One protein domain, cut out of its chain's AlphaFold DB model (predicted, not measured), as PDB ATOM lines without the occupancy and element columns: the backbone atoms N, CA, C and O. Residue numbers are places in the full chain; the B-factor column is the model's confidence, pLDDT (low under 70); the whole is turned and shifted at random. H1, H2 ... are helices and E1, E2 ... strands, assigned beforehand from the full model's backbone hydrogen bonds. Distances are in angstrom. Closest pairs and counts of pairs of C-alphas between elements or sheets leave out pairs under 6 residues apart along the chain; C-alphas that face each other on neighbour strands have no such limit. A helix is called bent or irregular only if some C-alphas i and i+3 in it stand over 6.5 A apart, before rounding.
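This is residues 4 to 138 of the 273 residues of an uncharacterized protein of Pyrobaculum sp (UniProt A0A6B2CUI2). Two long helices, H2 and H8, lie side by side and run opposite ways, and H4, near the middle of the domain, packs across both; beyond H4 lies a second group of helices, H3, H6 and H7, with the small helix H5 at its far corner. A short two-stranded ribbon, E1 and E2, lies at one edge, and the small helix H1 is near H2 and H8. The printed part has 135 residues, with eight named helices and two named strands in the order H1 H2 E1 H3 H4 H5 H6 H7 E2 H8; the sheet, E1 - E2, is antiparallel. The class is mostly helix, and the helix packing is mostly crossed. The whole is compact, with a radius of gyration of the C-alphas of 14.5 A and spans of 41 by 37 by 23 A.

H1 is residues 4 to 9, beginning at C-alpha 4 (-4.993, 40.912, -94.403). H2, residues 19 to 37, is the longest helix at 26.9 A. E1 is residues 48 to 50, H3 residues 56 to 65, and H4 residues 67 to 78, 15.9 A long from C-alpha 67 (8.126, 57.262, -102.425). H5 is residues 82 to 87, H6 residues 93 to 98, and H7 residues 102 to 113. H7 is only just irregular: C-alphas 104 and 107 are 6.9 A apart. E2 is residues 119 to 121, and H8, residues 122 to 138, runs 23.8 A to C-alpha 138 (-3.345, 60.846, -84.888).

H4 is the hub. It touches H8 about perpendicular at 81 degrees, the closest C-alphas being those of Met 76 and Phe 129, 5.6 A. It touches H2 at 87 degrees, closest at Met 28 and Val 69, 5.9 A. H2 and H8 touch at a shallow tilt of 31 degrees, opposite ways. H4 and H6 touch at a shallow tilt of 24 degrees, opposite ways, closest at Glu 68 and Arg 97, 4.3 A. H3 and H7 touch at a steep tilt of 62 degrees, closest at Leu 59 and Ala 109, 5.4 A. H6 and H7, a helical hairpin, only just touch, with 3 pairs of C-alphas within 8 A. H5 and H6 also only just touch, with 3 such pairs. H1 is close to but not clearly touching H2, with the C-alphas of Leu 7 and Asp 26 6.7 A apart. E1 and E2 are antiparallel, with N 49 and O 120 within hydrogen-bond range at 2.8 A. In H1, H2, H3, H5 and H8 every O i to N i+4 pair is within hydrogen-bond range; in H4 7 of 8 are, in H7 6 of 8, and in H6 0 of 2, where 3 of 3 O i to N i+3 pairs are.

The C-alphas farthest apart, those of Glu 16 and Thr 55, are 41.7 A apart. The printed part has no cut and no long link. The mean pLDDT of the printed part is 93.5, and no printed residue is under 70.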
ATOM      1  N   GLU A   4      -3.648  40.647 -94.921       97.31
ATOM      2  CA  GLU A   4      -4.993  40.912 -94.403       97.31
ATOM      3  C   GLU A   4      -5.175  40.307 -93.014       97.31
ATOM      4  O   GLU A   4      -5.792  40.922 -92.142       97.31
ATOM      5  N   GLU A   5      -4.592  39.131 -92.774       96.50
ATOM      6  CA  GLU A   5      -4.569  38.536 -91.440       96.50
ATOM      7  C   GLU A   5      -3.825  39.430 -90.435       96.50
ATOM      8  O   GLU A   5      -4.333  39.664 -89.334       96.50
ATOM      9  N   LEU A   6      -2.668  39.989 -90.815       96.69
ATOM     10  CA  LEU A   6      -1.948  40.965 -89.992       96.69
ATOM     11  C   LEU A   6      -2.825  42.189 -89.696       96.69
ATOM     12  O   LEU A   6      -3.028  42.527 -88.531       96.69
ATOM     13  N   LEU A   7      -3.384  42.831 -90.726       97.44
ATOM     14  CA  LEU A   7      -4.185  44.054 -90.587       97.44
ATOM     15  C   LEU A   7      -5.410  43.882 -89.679       97.44
ATOM     16  O   LEU A   7      -5.783  44.825 -88.972       97.44
ATOM     17  N   ARG A   8      -6.019  42.689 -89.671       96.31
ATOM     18  CA  ARG A   8      -7.133  42.340 -88.771       96.31
ATOM     19  C   ARG A   8      -6.707  42.224 -87.309       96.31
ATOM     20  O   ARG A   8      -7.518  42.492 -86.429       96.31
ATOM     21  N   LYS A   9      -5.457  41.835 -87.041       95.62
ATOM     22  CA  LYS A   9      -4.916  41.665 -85.681       95.62
ATOM     23  C   LYS A   9      -4.398  42.967 -85.066       95.62
ATOM     24  O   LYS A   9      -4.222  43.026 -83.851       95.62
ATOM     25  N   ILE A  10      -4.141  44.005 -85.867       96.44
ATOM     26  CA  ILE A  10      -3.616  45.282 -85.361       96.44
ATOM     27  C   ILE A  10      -4.674  45.988 -84.491       96.44
ATOM     28  O   ILE A  10      -5.760  46.287 -84.990       96.44
ATOM     29  N   PRO A  11      -4.371  46.334 -83.222       95.25
ATOM     30  CA  PRO A  11      -5.303  47.062 -82.360       95.25
ATOM     31  C   PRO A  11      -5.586  48.487 -82.857       95.25
ATOM     32  O   PRO A  11      -4.647  49.247 -83.128       95.25
ATOM     33  N   ARG A  12      -6.873  48.869 -82.882       95.06
ATOM     34  CA  ARG A  12      -7.385  50.160 -83.390       95.06
ATOM     35  C   ARG A  12      -8.136  50.949 -82.307       95.06
ATOM     36  O   ARG A  12      -9.360  51.052 -82.365       95.06
ATOM     37  N   PRO A  13      -7.432  51.504 -81.306       90.38
ATOM     38  CA  PRO A  13      -8.069  52.171 -80.166       90.38
ATOM     39  C   PRO A  13      -8.905  53.406 -80.540       90.38
ATOM     40  O   PRO A  13      -9.709  53.846 -79.731       90.38
ATOM     41  N   TYR A  14      -8.719  53.972 -81.738       87.19
ATOM     42  CA  TYR A  14      -9.424  55.170 -82.207       87.19
ATOM     43  C   TYR A  14     -10.262  54.905 -83.464       87.19
ATOM     44  O   TYR A  14     -10.505  55.829 -84.243       87.19
ATOM     45  N   GLY A  15     -10.626  53.641 -83.717       85.19
ATOM     46  CA  GLY A  15     -11.291  53.214 -84.952       85.19
ATOM     47  C   GLY A  15     -12.574  53.988 -85.256       85.19
ATOM     48  O   GLY A  15     -12.830  54.308 -86.413       85.19
ATOM     49  N   GLU A  16     -13.329  54.338 -84.218       84.75
ATOM     50  CA  GLU A  16     -14.562  55.126 -84.327       84.75
ATOM     51  C   GLU A  16     -14.285  56.632 -84.486       84.75
ATOM     52  O   GLU A  16     -14.958  57.308 -85.264       84.75
ATOM     53  N   ASP A  17     -13.248  57.151 -83.816       81.25
ATOM     54  CA  ASP A  17     -12.893  58.578 -83.831       81.25
ATOM     55  C   ASP A  17     -12.318  59.036 -85.181       81.25
ATOM     56  O   ASP A  17     -12.623  60.124 -85.677       81.25
ATOM     57  N   ILE A  18     -11.404  58.239 -85.744       88.19
ATOM     58  CA  ILE A  18     -10.614  58.576 -86.939       88.19
ATOM     59  C   ILE A  18     -10.535  57.389 -87.917       88.19
ATOM     60  O   ILE A  18      -9.436  56.957 -88.280       88.19
ATOM     61  N   PRO A  19     -11.679  56.858 -88.392       90.94
ATOM     62  CA  PRO A  19     -11.712  55.711 -89.300       90.94
ATOM     63  C   PRO A  19     -10.965  55.975 -90.615       90.94
ATOM     64  O   PRO A  19     -10.420  55.050 -91.214       90.94
ATOM     65  N   GLU A  20     -10.884  57.235 -91.054       91.44
ATOM     66  CA  GLU A  20     -10.101  57.655 -92.221       91.44
ATOM     67  C   GLU A  20      -8.611  57.323 -92.070       91.44
ATOM     68  O   GLU A  20      -8.005  56.833 -93.020       91.44
ATOM     69  N   LEU A  21      -8.036  57.545 -90.878       94.19
ATOM     70  CA  LEU A  21      -6.626  57.253 -90.617       94.19
ATOM     71  C   LEU A  21      -6.357  55.752 -90.746       94.19
ATOM     72  O   LEU A  21      -5.369  55.367 -91.359       94.19
ATOM     73  N   TYR A  22      -7.233  54.902 -90.205       96.00
ATOM     74  CA  TYR A  22      -7.052  53.451 -90.305       96.00
ATOM     75  C   TYR A  22      -7.214  52.940 -91.738       96.00
ATOM     76  O   TYR A  22      -6.483  52.038 -92.133       96.00
ATOM     77  N   ARG A  23      -8.106  53.537 -92.544       95.94
ATOM     78  CA  ARG A  23      -8.190  53.221 -93.980       95.94
ATOM     79  C   ARG A  23      -6.888  53.556 -94.711       95.94
ATOM     80  O   ARG A  23      -6.396  52.721 -95.463       95.94
ATOM     81  N   GLU A  24      -6.314  54.733 -94.452       96.00
ATOM     82  CA  GLU A  24      -5.027  55.130 -95.040       96.00
ATOM     83  C   GLU A  24      -3.879  54.240 -94.548       96.00
ATOM     84  O   GLU A  24      -3.071  53.785 -95.350       96.00
ATOM     85  N   LEU A  25      -3.822  53.927 -93.250       97.44
ATOM     86  CA  LEU A  25      -2.818  53.019 -92.692       97.44
ATOM     87  C   LEU A  25      -2.893  51.629 -93.332       97.44
ATOM     88  O   LEU A  25      -1.857  51.081 -93.711       97.44
ATOM     89  N   ASP A  26      -4.097  51.071 -93.487       98.25
ATOM     90  CA  ASP A  26      -4.305  49.770 -94.126       98.25
ATOM     91  C   ASP A  26      -3.822  49.796 -95.587       98.25
ATOM     92  O   ASP A  26      -3.097  48.898 -96.014       98.25
ATOM     93  N   GLU A  27      -4.159  50.842 -96.348       98.31
ATOM     94  CA  GLU A  27      -3.693  51.021 -97.730       98.31
ATOM     95  C   GLU A  27      -2.163  51.148 -97.818       98.31
ATOM     96  O   GLU A  27      -1.521  50.420 -98.579       98.31
ATOM     97  N   MET A  28      -1.561  52.027 -97.012       98.44
ATOM     98  CA  MET A  28      -0.109  52.212 -96.980       98.44
ATOM     99  C   MET A  28       0.606  50.909 -96.618       98.44
ATOM    100  O   MET A  28       1.587  50.549 -97.260       98.44
ATOM    101  N   THR A  29       0.105  50.173 -95.624       98.50
ATOM    102  CA  THR A  29       0.706  48.906 -95.186       98.50
ATOM    103  C   THR A  29       0.658  47.851 -96.286       98.50
ATOM    104  O   THR A  29       1.655  47.159 -96.484       98.50
ATOM    105  N   ARG A  30      -0.445  47.759 -97.047       98.62
ATOM    106  CA  ARG A  30      -0.530  46.874 -98.223       98.62
ATOM    107  C   ARG A  30       0.512  47.231 -99.277       98.62
ATOM    108  O   ARG A  30       1.263  46.353 -99.689       98.62
ATOM    109  N   ARG A  31       0.609  48.513 -99.648       98.62
ATOM    110  CA  ARG A  31       1.577  49.009-100.647       98.62
ATOM    111  C   ARG A  31       3.022  48.733-100.219       98.62
ATOM    112  O   ARG A  31       3.829  48.262-101.014       98.62
ATOM    113  N   ILE A  32       3.349  48.958 -98.944       98.69
ATOM    114  CA  ILE A  32       4.675  48.647 -98.386       98.69
ATOM    115  C   ILE A  32       4.937  47.138 -98.440       98.69
ATOM    116  O   ILE A  32       6.007  46.718 -98.876       98.69
ATOM    117  N   ALA A  33       3.975  46.317 -98.008       98.50
ATOM    118  CA  ALA A  33       4.117  44.866 -98.011       98.50
ATOM    119  C   ALA A  33       4.346  44.326 -99.429       98.50
ATOM    120  O   ALA A  33       5.250  43.519 -99.624       98.50
ATOM    121  N   GLU A  34       3.580  44.801-100.410       98.50
ATOM    122  CA  GLU A  34       3.736  44.450-101.823       98.50
ATOM    123  C   GLU A  34       5.151  44.764-102.328       98.50
ATOM    124  O   GLU A  34       5.828  43.890-102.873       98.50
ATOM    125  N   ILE A  35       5.647  45.978-102.066       98.50
ATOM    126  CA  ILE A  35       6.989  46.414-102.476       98.50
ATOM    127  C   ILE A  35       8.084  45.559-101.835       98.50
ATOM    128  O   ILE A  35       9.034  45.165-102.517       98.50
ATOM    129  N   LEU A  36       7.970  45.280-100.535       98.19
ATOM    130  CA  LEU A  36       8.958  44.489 -99.805       98.19
ATOM    131  C   LEU A  36       8.937  43.024-100.247       98.19
ATOM    132  O   LEU A  36      10.002  42.472-100.511       98.19
ATOM    133  N   MET A  37       7.760  42.408-100.387       97.88
ATOM    134  CA  MET A  37       7.627  41.010-100.819       97.88
ATOM    135  C   MET A  37       8.105  40.788-102.256       97.88
ATOM    136  O   MET A  37       8.651  39.730-102.554       97.88
ATOM    137  N   ALA A  38       7.945  41.783-103.133       97.50
ATOM    138  CA  ALA A  38       8.451  41.747-104.504       97.50
ATOM    139  C   ALA A  38       9.952  42.082-104.617       97.50
ATOM    140  O   ALA A  38      10.498  42.108-105.722       97.50
ATOM    141  N   SER A  39      10.622  42.407-103.510       97.00
ATOM    142  CA  SER A  39      12.036  42.770-103.525       97.00
ATOM    143  C   SER A  39      12.950  41.551-103.536       97.00
ATOM    144  O   SER A  39      12.654  40.513-102.945       97.00
ATOM    145  N   ASN A  40      14.138  41.728-104.112       95.69
ATOM    146  CA  ASN A  40      15.240  40.779-103.978       95.69
ATOM    147  C   ASN A  40      15.726  40.628-102.527       95.69
ATOM    148  O   ASN A  40      16.529  39.740-102.277       95.69
ATOM    149  N   LEU A  41      15.294  41.462-101.573       96.62
ATOM    150  CA  LEU A  41      15.680  41.393-100.159       96.62
ATOM    151  C   LEU A  41      14.770  40.476 -99.332       96.62
ATOM    152  O   LEU A  41      15.133  40.128 -98.211       96.62
ATOM    153  N   TYR A  42      13.612  40.080 -99.862       97.88
ATOM    154  CA  TYR A  42      12.649  39.248 -99.148       97.88
ATOM    155  C   TYR A  42      12.933  37.753 -99.306       97.88
ATOM    156  O   TYR A  42      13.213  37.259-100.398       97.88
ATOM    157  N   ASN A  43      12.819  37.015 -98.205       96.94
ATOM    158  CA  ASN A  43      12.873  35.562 -98.173       96.94
ATOM    159  C   ASN A  43      11.488  35.008 -97.816       96.94
ATOM    160  O   ASN A  43      11.031  35.147 -96.684       96.94
ATOM    161  N   ALA A  44      10.828  34.339 -98.764       94.88
ATOM    162  CA  ALA A  44       9.498  33.768 -98.549       94.88
ATOM    163  C   ALA A  44       9.476  32.627 -97.513       94.88
ATOM    164  O   ALA A  44       8.464  32.441 -96.838       94.88
ATOM    165  N   GLY A  45      10.583  31.886 -97.367       95.56
ATOM    166  CA  GLY A  45      10.705  30.770 -96.429       95.56
ATOM    167  C   GLY A  45      10.804  31.222 -94.971       95.56
ATOM    168  O   GLY A  45      10.174  30.623 -94.106       95.56
ATOM    169  N   THR A  46      11.542  32.303 -94.699       95.69
ATOM    170  CA  THR A  46      11.662  32.875 -93.340       95.69
ATOM    171  C   THR A  46      10.706  34.040 -93.085       95.69
ATOM    172  O   THR A  46      10.500  34.435 -91.939       95.69
ATOM    173  N   GLN A  47      10.085  34.569 -94.142       97.12
ATOM    174  CA  GLN A  47       9.267  35.785 -94.142       97.12
ATOM    175  C   GLN A  47      10.018  37.031 -93.649       97.12
ATOM    176  O   GLN A  47       9.427  37.946 -93.070       97.12
ATOM    177  N   GLU A  48      11.324  37.083 -93.896       97.88
ATOM    178  CA  GLU A  48      12.194  38.187 -93.501       97.88
ATOM    179  C   GLU A  48      12.578  39.047 -94.698       97.88
ATOM    180  O   GLU A  48      12.713  38.561 -95.821       97.88
ATOM    181  N   VAL A  49      12.779  40.335 -94.439       97.56
ATOM    182  CA  VAL A  49      13.443  41.262 -95.350       97.56
ATOM    183  C   VAL A  49      14.854  41.481 -94.821       97.56
ATOM    184  O   VAL A  49      15.037  42.005 -93.719       97.56
ATOM    185  N   ASP A  50      15.850  41.063 -95.592       96.88
ATOM    186  CA  ASP A  50      17.255  41.217 -95.237       96.88
ATOM    187  C   ASP A  50      17.766  42.603 -95.641       96.88
ATOM    188  O   ASP A  50      18.261  42.816 -96.748       96.88
ATOM    189  N   PHE A  51      17.627  43.570 -94.734       95.38
ATOM    190  CA  PHE A  51      18.199  44.902 -94.928       95.38
ATOM    191  C   PHE A  51      19.720  44.927 -94.727       95.38
ATOM    192  O   PHE A  51      20.378  45.812 -95.267       95.38
ATOM    193  N   GLY A  52      20.289  43.947 -94.015       93.06
ATOM    194  CA  GLY A  52      21.731  43.868 -93.759       93.06
ATOM    195  C   GLY A  52      22.548  43.632 -95.028       93.06
ATOM    196  O   GLY A  52      23.673  44.116 -95.136       93.06
ATOM    197  N   ARG A  53      21.963  42.957 -96.025       94.50
ATOM    198  CA  ARG A  53      22.561  42.798 -97.360       94.50
ATOM    199  C   ARG A  53      22.206  43.906 -98.357       94.50
ATOM    200  O   ARG A  53      22.680  43.861 -99.489       94.50
ATOM    201  N   ALA A  54      21.354  44.861 -97.981       95.56
ATOM    202  CA  ALA A  54      20.856  45.865 -98.911       95.56
ATOM    203  C   ALA A  54      21.964  46.837 -99.329       95.56
ATOM    204  O   ALA A  54      22.597  47.507 -98.507       95.56
ATOM    205  N   THR A  55      22.169  46.980-100.634       95.75
ATOM    206  CA  THR A  55      22.976  48.070-101.171       95.75
ATOM    207  C   THR A  55      22.185  49.377-101.140       95.75
ATOM    208  O   THR A  55      20.963  49.412-100.979       95.75
ATOM    209  N   SER A  56      22.881  50.498-101.328       93.88
ATOM    210  CA  SER A  56      22.204  51.787-101.480       93.88
ATOM    211  C   SER A  56      21.276  51.804-102.693       93.88
ATOM    212  O   SER A  56      20.257  52.483-102.657       93.88
ATOM    213  N   GLU A  57      21.617  51.065-103.752       96.12
ATOM    214  CA  GLU A  57      20.806  50.999-104.966       96.12
ATOM    215  C   GLU A  57      19.525  50.185-104.740       96.12
ATOM    216  O   GLU A  57      18.464  50.635-105.167       96.12
ATOM    217  N   ASP A  58      19.595  49.081-103.980       96.94
ATOM    218  CA  ASP A  58      18.409  48.307-103.581       96.94
ATOM    219  C   ASP A  58      17.427  49.194-102.800       96.94
ATOM    220  O   ASP A  58      16.234  49.252-103.098       96.94
ATOM    221  N   LEU A  59      17.928  49.970-101.833       96.94
ATOM    222  CA  LEU A  59      17.091  50.883-101.051       96.94
ATOM    223  C   LEU A  59      16.525  52.029-101.900       96.94
ATOM    224  O   LEU A  59      15.358  52.387-101.735       96.94
ATOM    225  N   VAL A  60      17.307  52.597-102.825       97.12
ATOM    226  CA  VAL A  60      16.798  53.594-103.781       97.12
ATOM    227  C   VAL A  60      15.706  52.988-104.658       97.12
ATOM    228  O   VAL A  60      14.707  53.661-104.910       97.12
ATOM    229  N   GLU A  61      15.854  51.740-105.106       96.88
ATOM    230  CA  GLU A  61      14.834  51.043-105.888       96.88
ATOM    231  C   GLU A  61      13.536  50.891-105.096       96.88
ATOM    232  O   GLU A  61      12.485  51.312-105.583       96.88
ATOM    233  N   LEU A  62      13.616  50.380-103.865       97.25
ATOM    234  CA  LEU A  62      12.462  50.252-102.976       97.25
ATOM    235  C   LEU A  62      11.748  51.589-102.788       97.25
ATOM    236  O   LEU A  62      10.539  51.673-102.988       97.25
ATOM    237  N   ILE A  63      12.493  52.651-102.464       97.06
ATOM    238  CA  ILE A  63      11.914  53.984-102.265       97.06
ATOM    239  C   ILE A  63      11.294  54.511-103.563       97.06
ATOM    240  O   ILE A  63      10.238  55.128-103.524       97.06
ATOM    241  N   SER A  64      11.919  54.268-104.715       96.56
ATOM    242  CA  SER A  64      11.457  54.796-106.004       96.56
ATOM    243  C   SER A  64      10.167  54.146-106.506       96.56
ATOM    244  O   SER A  64       9.426  54.813-107.232       96.56
ATOM    245  N   LYS A  65       9.893  52.883-106.136       96.56
ATOM    246  CA  LYS A  65       8.642  52.183-106.489       96.56
ATOM    247  C   LYS A  65       7.431  52.958-105.982       96.56
ATOM    248  O   LYS A  65       6.498  53.212-106.738       96.56
ATOM    249  N   ASP A  66       7.501  53.415-104.734       97.19
ATOM    250  CA  ASP A  66       6.464  54.249-104.144       97.19
ATOM    251  C   ASP A  66       7.019  55.162-103.035       97.19
ATOM    252  O   ASP A  66       6.979  54.825-101.844       97.19
ATOM    253  N   PRO A  67       7.529  56.353-103.398       96.25
ATOM    254  CA  PRO A  67       8.126  57.262-102.425       96.25
ATOM    255  C   PRO A  67       7.118  57.754-101.386       96.25
ATOM    256  O   PRO A  67       7.505  58.149-100.283       96.25
ATOM    257  N   GLU A  68       5.827  57.747-101.722       96.19
ATOM    258  CA  GLU A  68       4.776  58.261-100.860       96.19
ATOM    259  C   GLU A  68       4.636  57.441 -99.579       96.19
ATOM    260  O   GLU A  68       4.420  58.045 -98.524       96.19
ATOM    261  N   VAL A  69       4.810  56.116 -99.669       97.19
ATOM    262  CA  VAL A  69       4.702  55.174 -98.542       97.19
ATOM    263  C   VAL A  69       6.064  54.703 -98.037       97.19
ATOM    264  O   VAL A  69       6.249  54.563 -96.828       97.19
ATOM    265  N   MET A  70       7.056  54.548 -98.921       97.88
ATOM    266  CA  MET A  70       8.367  54.019 -98.539       97.88
ATOM    267  C   MET A  70       9.225  55.035 -97.781       97.88
ATOM    268  O   MET A  70       9.991  54.648 -96.899       97.88
ATOM    269  N   VAL A  71       9.080  56.339 -98.051       95.88
ATOM    270  CA  VAL A  71       9.761  57.368 -97.247       95.88
ATOM    271  C   VAL A  71       9.233  57.370 -95.803       95.88
ATOM    272  O   VAL A  71      10.050  57.205 -94.896       95.88
ATOM    273  N   PRO A  72       7.911  57.492 -95.544       95.62
ATOM    274  CA  PRO A  72       7.350  57.299 -94.207       95.62
ATOM    275  C   PRO A  72       7.767  55.986 -93.554       95.62
ATOM    276  O   PRO A  72       8.191  56.006 -92.401       95.62
ATOM    277  N   PHE A  73       7.704  54.871 -94.288       97.56
ATOM    278  CA  PHE A  73       8.113  53.560 -93.795       97.56
ATOM    279  C   PHE A  73       9.522  53.590 -93.203       97.56
ATOM    280  O   PHE A  73       9.694  53.322 -92.012       97.56
ATOM    281  N   PHE A  74      10.514  54.003 -93.996       95.81
ATOM    282  CA  PHE A  74      11.903  54.039 -93.550       95.81
ATOM    283  C   PHE A  74      12.143  55.042 -92.421       95.81
ATOM    284  O   PHE A  74      12.898  54.734 -91.499       95.81
ATOM    285  N   VAL A  75      11.475  56.199 -92.426       94.12
ATOM    286  CA  VAL A  75      11.545  57.148 -91.300       94.12
ATOM    287  C   VAL A  75      11.021  56.498 -90.009       94.12
ATOM    288  O   VAL A  75      11.684  56.568 -88.978       94.12
ATOM    289  N   MET A  76       9.876  55.808 -90.059       94.69
ATOM    290  CA  MET A  76       9.262  55.193 -88.875       94.69
ATOM    291  C   MET A  76      10.060  54.014 -88.315       94.69
ATOM    292  O   MET A  76      10.142  53.864 -87.094       94.69
ATOM    293  N   ILE A  77      10.633  53.163 -89.173       94.00
ATOM    294  CA  ILE A  77      11.369  51.981 -88.699       94.00
ATOM    295  C   ILE A  77      12.783  52.319 -88.223       94.00
ATOM    296  O   ILE A  77      13.271  51.657 -87.310       94.00
ATOM    297  N   THR A  78      13.409  53.366 -88.776       91.75
ATOM    298  CA  THR A  78      14.713  53.865 -88.306       91.75
ATOM    299  C   THR A  78      14.608  54.727 -87.046       91.75
ATOM    300  O   THR A  78      15.609  54.922 -86.364       91.75
ATOM    301  N   GLY A  79      13.410  55.219 -86.712       87.31
ATOM    302  CA  GLY A  79      13.137  55.945 -85.469       87.31
ATOM    303  C   GLY A  79      13.637  57.390 -85.441       87.31
ATOM    304  O   GLY A  79      13.575  58.025 -84.393       87.31
ATOM    305  N   PHE A  80      14.112  57.931 -86.565       85.25
ATOM    306  CA  PHE A  80      14.595  59.307 -86.609       85.25
ATOM    307  C   PHE A  80      13.463  60.331 -86.606       85.25
ATOM    308  O   PHE A  80      12.514  60.256 -87.390       85.25
ATOM    309  N   SER A  81      13.631  61.380 -85.806       81.94
ATOM    310  CA  SER A  81      12.803  62.575 -85.909       81.94
ATOM    311  C   SER A  81      13.169  63.405 -87.147       81.94
ATOM    312  O   SER A  81      14.313  63.450 -87.611       81.94
ATOM    313  N   HIS A  82      12.206  64.184 -87.645       81.12
ATOM    314  CA  HIS A  82      12.446  65.140 -88.734       81.12
ATOM    315  C   HIS A  82      13.541  66.178 -88.403       81.12
ATOM    316  O   HIS A  82      14.142  66.762 -89.307       81.12
ATOM    317  N   ARG A  83      13.804  66.435 -87.113       82.69
ATOM    318  CA  ARG A  83      14.877  67.330 -86.661       82.69
ATOM    319  C   ARG A  83      16.252  66.690 -86.840       82.69
ATOM    320  O   ARG A  83      17.145  67.338 -87.378       82.69
ATOM    321  N   GLU A  84      16.408  65.435 -86.440       85.75
ATOM    322  CA  GLU A  84      17.677  64.710 -86.562       85.75
ATOM    323  C   GLU A  84      18.047  64.455 -88.027       85.75
ATOM    324  O   GLU A  84      19.199  64.632 -88.414       85.75
ATOM    325  N   LEU A  85      17.065  64.137 -88.877       86.31
ATOM    326  CA  LEU A  85      17.293  63.994 -90.321       86.31
ATOM    327  C   LEU A  85      17.795  65.300 -90.949       86.31
ATOM    328  O   LEU A  85      18.711  65.280 -91.771       86.31
ATOM    329  N   ARG A  86      17.255  66.449 -90.516       85.19
ATOM    330  CA  ARG A  86      17.744  67.768 -90.944       85.19
ATOM    331  C   ARG A  86      19.178  68.033 -90.498       85.19
ATOM    332  O   ARG A  86      19.967  68.513 -91.304       85.19
ATOM    333  N   GLN A  87      19.529  67.695 -89.257       84.88
ATOM    334  CA  GLN A  87      20.903  67.831 -88.750       84.88
ATOM    335  C   GLN A  87      21.903  66.948 -89.511       84.88
ATOM    336  O   GLN A  87      23.071  67.300 -89.617       84.88
ATOM    337  N   ARG A  88      21.435  65.840 -90.093       83.12
ATOM    338  CA  ARG A  88      22.219  64.952 -90.966       83.12
ATOM    339  C   ARG A  88      22.218  65.375 -92.443       83.12
ATOM    340  O   ARG A  88      22.662  64.611 -93.292       83.12
ATOM    341  N   GLY A  89      21.715  66.568 -92.764       81.44
ATOM    342  CA  GLY A  89      21.774  67.146 -94.109       81.44
ATOM    343  C   GLY A  89      20.655  66.725 -95.069       81.44
ATOM    344  O   GLY A  89      20.680  67.132 -96.226       81.44
ATOM    345  N   LEU A  90      19.638  65.972 -94.627       80.50
ATOM    346  CA  LEU A  90      18.565  65.469 -95.507       80.50
ATOM    347  C   LEU A  90      17.437  66.470 -95.806       80.50
ATOM    348  O   LEU A  90      16.422  66.102 -96.399       80.50
ATOM    349  N   GLY A  91      17.592  67.741 -95.425       79.94
ATOM    350  CA  GLY A  91      16.555  68.755 -95.624       79.94
ATOM    351  C   GLY A  91      15.193  68.299 -95.083       79.94
ATOM    352  O   GLY A  91      15.106  67.620 -94.058       79.94
ATOM    353  N   SER A  92      14.104  68.667 -95.762       85.56
ATOM    354  CA  SER A  92      12.784  68.148 -95.400       85.56
ATOM    355  C   SER A  92      12.573  66.744 -95.968       85.56
ATOM    356  O   SER A  92      12.200  66.604 -97.131       85.56
ATOM    357  N   VAL A  93      12.758  65.702 -95.150       87.00
ATOM    358  CA  VAL A  93      12.658  64.297 -95.602       87.00
ATOM    359  C   VAL A  93      11.319  63.986 -96.275       87.00
ATOM    360  O   VAL A  93      11.273  63.301 -97.287       87.00
ATOM    361  N   TYR A  94      10.215  64.554 -95.784       87.06
ATOM    362  CA  TYR A  94       8.893  64.292 -96.352       87.06
ATOM    363  C   TYR A  94       8.687  64.927 -97.730       87.06
ATOM    364  O   TYR A  94       7.785  64.508 -98.450       87.06
ATOM    365  N   SER A  95       9.540  65.869 -98.147       88.56
ATOM    366  CA  SER A  95       9.545  66.341 -99.537       88.56
ATOM    367  C   SER A  95       9.941  65.229-100.522       88.56
ATOM    368  O   SER A  95       9.473  65.231-101.660       88.56
ATOM    369  N   LEU A  96      10.707  64.225-100.064       90.62
ATOM    370  CA  LEU A  96      11.103  63.062-100.863       90.62
ATOM    371  C   LEU A  96       9.913  62.183-101.270       90.62
ATOM    372  O   LEU A  96      10.006  61.484-102.272       90.62
ATOM    373  N   ARG A  97       8.760  62.285-100.587       91.94
ATOM    374  CA  ARG A  97       7.517  61.575-100.954       91.94
ATOM    375  C   ARG A  97       7.022  61.895-102.365       91.94
ATOM    376  O   ARG A  97       6.243  61.140-102.929       91.94
ATOM    377  N   ARG A  98       7.443  63.032-102.928       90.50
ATOM    378  CA  ARG A  98       7.076  63.481-104.283       90.50
ATOM    379  C   ARG A  98       8.241  63.404-105.269       90.50
ATOM    380  O   ARG A  98       8.099  63.788-106.427       90.50
ATOM    381  N   VAL A  99       9.408  62.956-104.817       87.94
ATOM    382  CA  VAL A  99      10.621  62.923-105.628       87.94
ATOM    383  C   VAL A  99      10.648  61.644-106.451       87.94
ATOM    384  O   VAL A  99      10.625  60.545-105.915       87.94
ATOM    385  N   ARG A 100      10.745  61.802-107.773       85.06
ATOM    386  CA  ARG A 100      10.966  60.693-108.717       85.06
ATOM    387  C   ARG A 100      12.435  60.535-109.124       85.06
ATOM    388  O   ARG A 100      12.813  59.530-109.708       85.06
ATOM    389  N   ASN A 101      13.268  61.532-108.823       89.81
ATOM    390  CA  ASN A 101      14.688  61.503-109.155       89.81
ATOM    391  C   ASN A 101      15.459  60.639-108.141       89.81
ATOM    392  O   ASN A 101      15.598  61.028-106.982       89.81
ATOM    393  N   ARG A 102      15.997  59.507-108.610       92.94
ATOM    394  CA  ARG A 102      16.783  58.541-107.824       92.94
ATOM    395  C   ARG A 102      17.996  59.159-107.123       92.94
ATOM    396  O   ARG A 102      18.238  58.857-105.959       92.94
ATOM    397  N   GLU A 103      18.710  60.079-107.773       90.81
ATOM    398  CA  GLU A 103      19.894  60.731-107.190       90.81
ATOM    399  C   GLU A 103      19.542  61.547-105.943       90.81
ATOM    400  O   GLU A 103      20.278  61.556-104.960       90.81
ATOM    401  N   LYS A 104      18.352  62.157-105.921       91.06
ATOM    402  CA  LYS A 104      17.857  62.877-104.739       91.06
ATOM    403  C   LYS A 104      17.457  61.942-103.589       91.06
ATOM    404  O   LYS A 104      17.393  62.394-102.449       91.06
ATOM    405  N   LEU A 105      17.194  60.663-103.864       93.00
ATOM    406  CA  LEU A 105      16.867  59.649-102.853       93.00
ATOM    407  C   LEU A 105      18.123  58.998-102.255       93.00
ATOM    408  O   LEU A 105      18.084  58.522-101.120       93.00
ATOM    409  N   ARG A 106      19.244  59.011-102.988       94.44
ATOM    410  CA  ARG A 106      20.503  58.348-102.618       94.44
ATOM    411  C   ARG A 106      21.025  58.746-101.223       94.44
ATOM    412  O   ARG A 106      21.382  57.840-100.469       94.44
ATOM    413  N   PRO A 107      21.009  60.028-100.796       93.38
ATOM    414  CA  PRO A 107      21.408  60.393 -99.434       93.38
ATOM    415  C   PRO A 107      20.541  59.738 -98.351       93.38
ATOM    416  O   PRO A 107      21.059  59.279 -97.333       93.38
ATOM    417  N   PHE A 108      19.225  59.658 -98.573       93.88
ATOM    418  CA  PHE A 108      18.299  59.037 -97.627       93.88
ATOM    419  C   PHE A 108      18.484  57.515 -97.588       93.88
ATOM    420  O   PHE A 108      18.587  56.943 -96.506       93.88
ATOM    421  N   ALA A 109      18.634  56.871 -98.748       94.75
ATOM    422  CA  ALA A 109      18.932  55.443 -98.845       94.75
ATOM    423  C   ALA A 109      20.247  55.066 -98.137       94.75
ATOM    424  O   ALA A 109      20.287  54.102 -97.376       94.75
ATOM    425  N   ASN A 110      21.309  55.860 -98.316       93.94
ATOM    426  CA  ASN A 110      22.587  55.657 -97.626       93.94
ATOM    427  C   ASN A 110      22.442  55.724 -96.103       93.94
ATOM    428  O   ASN A 110      23.047  54.917 -95.394       93.94
ATOM    429  N   LEU A 111      21.643  56.674 -95.605       92.88
ATOM    430  CA  LEU A 111      21.354  56.780 -94.181       92.88
ATOM    431  C   LEU A 111      20.628  55.526 -93.681       92.88
ATOM    432  O   LEU A 111      21.064  54.940 -92.698       92.88
ATOM    433  N   VAL A 112      19.557  55.108 -94.363       93.50
ATOM    434  CA  VAL A 112      18.775  53.913 -94.005       93.50
ATOM    435  C   VAL A 112      19.664  52.669 -93.950       93.50
ATOM    436  O   VAL A 112      19.609  51.925 -92.971       93.50
ATOM    437  N   ARG A 113      20.536  52.483 -94.949       94.06
ATOM    438  CA  ARG A 113      21.497  51.372 -94.998       94.06
ATOM    439  C   ARG A 113      22.391  51.318 -93.764       94.06
ATOM    440  O   ARG A 113      22.649  50.248 -93.237       94.06
ATOM    441  N   GLY A 114      22.862  52.475 -93.294       90.88
ATOM    442  CA  GLY A 114      23.726  52.560 -92.115       90.88
ATOM    443  C   GLY A 114      23.037  52.206 -90.793       90.88
ATOM    444  O   GLY A 114      23.703  52.165 -89.765       90.88
ATOM    445  N   LEU A 115      21.718  51.994 -90.800       90.69
ATOM    446  CA  LEU A 115      20.901  51.810 -89.598       90.69
ATOM    447  C   LEU A 115      20.226  50.442 -89.548       90.69
ATOM    448  O   LEU A 115      20.042  49.886 -88.469       90.69
ATOM    449  N   LEU A 116      19.836  49.907 -90.704       91.62
ATOM    450  CA  LEU A 116      19.176  48.610 -90.813       91.62
ATOM    451  C   LEU A 116      20.199  47.547 -91.224       91.62
ATOM    452  O   LEU A 116      20.343  47.239 -92.399       91.62
ATOM    453  N   ALA A 117      20.918  47.000 -90.242       85.94
ATOM    454  CA  ALA A 117      22.034  46.074 -90.471       85.94
ATOM    455  C   ALA A 117      21.675  44.580 -90.330       85.94
ATOM    456  O   ALA A 117      22.561  43.730 -90.382       85.94
ATOM    457  N   HIS A 118      20.397  44.240 -90.132       91.25
ATOM    458  CA  HIS A 118      19.964  42.869 -89.852       91.25
ATOM    459  C   HIS A 118      18.689  42.493 -90.620       91.25
ATOM    460  O   HIS A 118      17.882  43.380 -90.925       91.25
ATOM    461  N   PRO A 119      18.469  41.192 -90.886       95.50
ATOM    462  CA  PRO A 119      17.176  40.690 -91.322       95.50
ATOM    463  C   PRO A 119      16.088  40.992 -90.299       95.50
ATOM    464  O   PRO A 119      16.276  40.816 -89.095       95.50
ATOM    465  N   LEU A 120      14.937  41.448 -90.785       96.69
ATOM    466  CA  LEU A 120      13.768  41.722 -89.960       96.69
ATOM    467  C   LEU A 120      12.558  40.994 -90.532       96.69
ATOM    468  O   LEU A 120      12.314  41.033 -91.739       96.69
ATOM    469  N   ARG A 121      11.758  40.373 -89.662       97.25
ATOM    470  CA  ARG A 121      10.479  39.784 -90.072       97.25
ATOM    471  C   ARG A 121       9.580  40.850 -90.688       97.25
ATOM    472  O   ARG A 121       9.415  41.929 -90.114       97.25
ATOM    473  N   LEU A 122       8.974  40.518 -91.828       97.88
ATOM    474  CA  LEU A 122       8.077  41.414 -92.556       97.88
ATOM    475  C   LEU A 122       6.920  41.882 -91.663       97.88
ATOM    476  O   LEU A 122       6.635  43.074 -91.590       97.88
ATOM    477  N   GLU A 123       6.321  40.958 -90.912       97.56
ATOM    478  CA  GLU A 123       5.265  41.253 -89.939       97.56
ATOM    479  C   GLU A 123       5.698  42.330 -88.931       97.56
ATOM    480  O   GLU A 123       4.988  43.314 -88.718       97.56
ATOM    481  N   THR A 124       6.903  42.196 -88.369       96.56
ATOM    482  CA  THR A 124       7.443  43.122 -87.369       96.56
ATOM    483  C   THR A 124       7.615  44.530 -87.927       96.56
ATOM    484  O   THR A 124       7.239  45.502 -87.269       96.56
ATOM    485  N   VAL A 125       8.181  44.673 -89.131       97.12
ATOM    486  CA  VAL A 125       8.414  46.004 -89.717       97.12
ATOM    487  C   VAL A 125       7.117  46.676 -90.153       97.12
ATOM    488  O   VAL A 125       6.986  47.885 -89.971       97.12
ATOM    489  N   LEU A 126       6.140  45.908 -90.649       98.38
ATOM    490  CA  LEU A 126       4.815  46.423 -90.993       98.38
ATOM    491  C   LEU A 126       4.044  46.855 -89.743       98.38
ATOM    492  O   LEU A 126       3.528  47.969 -89.710       98.38
ATOM    493  N   TYR A 127       4.034  46.034 -88.686       97.88
ATOM    494  CA  TYR A 127       3.404  46.389 -87.413       97.88
ATOM    495  C   TYR A 127       4.037  47.645 -86.799       97.88
ATOM    496  O   TYR A 127       3.332  48.577 -86.402       97.88
ATOM    497  N   LYS A 128       5.376  47.708 -86.763       96.44
ATOM    498  CA  LYS A 128       6.115  48.870 -86.248       96.44
ATOM    499  C   LYS A 128       5.791  50.131 -87.046       96.44
ATOM    500  O   LYS A 128       5.523  51.167 -86.442       96.44
ATOM    501  N   PHE A 129       5.798  50.053 -88.378       97.56
ATOM    502  CA  PHE A 129       5.390  51.169 -89.228       97.56
ATOM    503  C   PHE A 129       3.965  51.618 -88.903       97.56
ATOM    504  O   PHE A 129       3.766  52.797 -88.627       97.56
ATOM    505  N   TYR A 130       3.010  50.685 -88.874       97.81
ATOM    506  CA  TYR A 130       1.598  50.981 -88.653       97.81
ATOM    507  C   TYR A 130       1.390  51.764 -87.356       97.81
ATOM    508  O   TYR A 130       0.810  52.848 -87.368       97.81
ATOM    509  N   LYS A 131       1.908  51.253 -86.233       96.31
ATOM    510  CA  LYS A 131       1.705  51.879 -84.919       96.31
ATOM    511  C   LYS A 131       2.454  53.202 -84.775       96.31
ATOM    512  O   LYS A 131       1.911  54.138 -84.190       96.31
ATOM    513  N   ASN A 132       3.663  53.310 -85.325       95.62
ATOM    514  CA  ASN A 132       4.421  54.560 -85.275       95.62
ATOM    515  C   ASN A 132       3.779  55.641 -86.156       95.62
ATOM    516  O   ASN A 132       3.688  56.797 -85.747       95.62
ATOM    517  N   TRP A 133       3.298  55.275 -87.348       94.94
ATOM    518  CA  TRP A 133       2.628  56.216 -88.241       94.94
ATOM    519  C   TRP A 133       1.255  56.627 -87.702       94.94
ATOM    520  O   TRP A 133       0.910  57.805 -87.773       94.94
ATOM    521  N   GLU A 134       0.509  55.705 -87.084       95.25
ATOM    522  CA  GLU A 134      -0.724  56.020 -86.355       95.25
ATOM    523  C   GLU A 134      -0.471  57.073 -85.273       95.25
ATOM    524  O   GLU A 134      -1.151  58.097 -85.255       95.25
ATOM    525  N   GLU A 135       0.521  56.861 -84.400       91.88
ATOM    526  CA  GLU A 135       0.878  57.825 -83.352       91.88
ATOM    527  C   GLU A 135       1.214  59.188 -83.961       91.88
ATOM    528  O   GLU A 135       0.631  60.204 -83.560       91.88
ATOM    529  N   HIS A 136       2.070  59.186 -84.988       89.75
ATOM    530  CA  HIS A 136       2.546  60.400 -85.628       89.75
ATOM    531  C   HIS A 136       1.407  61.202 -86.274       89.75
ATOM    532  O   HIS A 136       1.395  62.435 -86.207       89.75
ATOM    533  N   GLN A 137       0.437  60.521 -86.890       91.00
ATOM    534  CA  GLN A 137      -0.638  61.150 -87.657       91.00
ATOM    535  C   GLN A 137      -1.894  61.443 -86.825       91.00
ATOM    536  O   GLN A 137      -2.651  62.356 -87.168       91.00
ATOM    537  N   ARG A 138      -2.119  60.748 -85.704       89.00
ATOM    538  CA  ARG A 138      -3.345  60.846 -84.888       89.00
ATOM    539  C   ARG A 138      -3.738  62.282 -84.543       89.00
ATOM    540  O   ARG A 138      -4.900  62.653 -84.697       89.00
TER     541      ARG A 138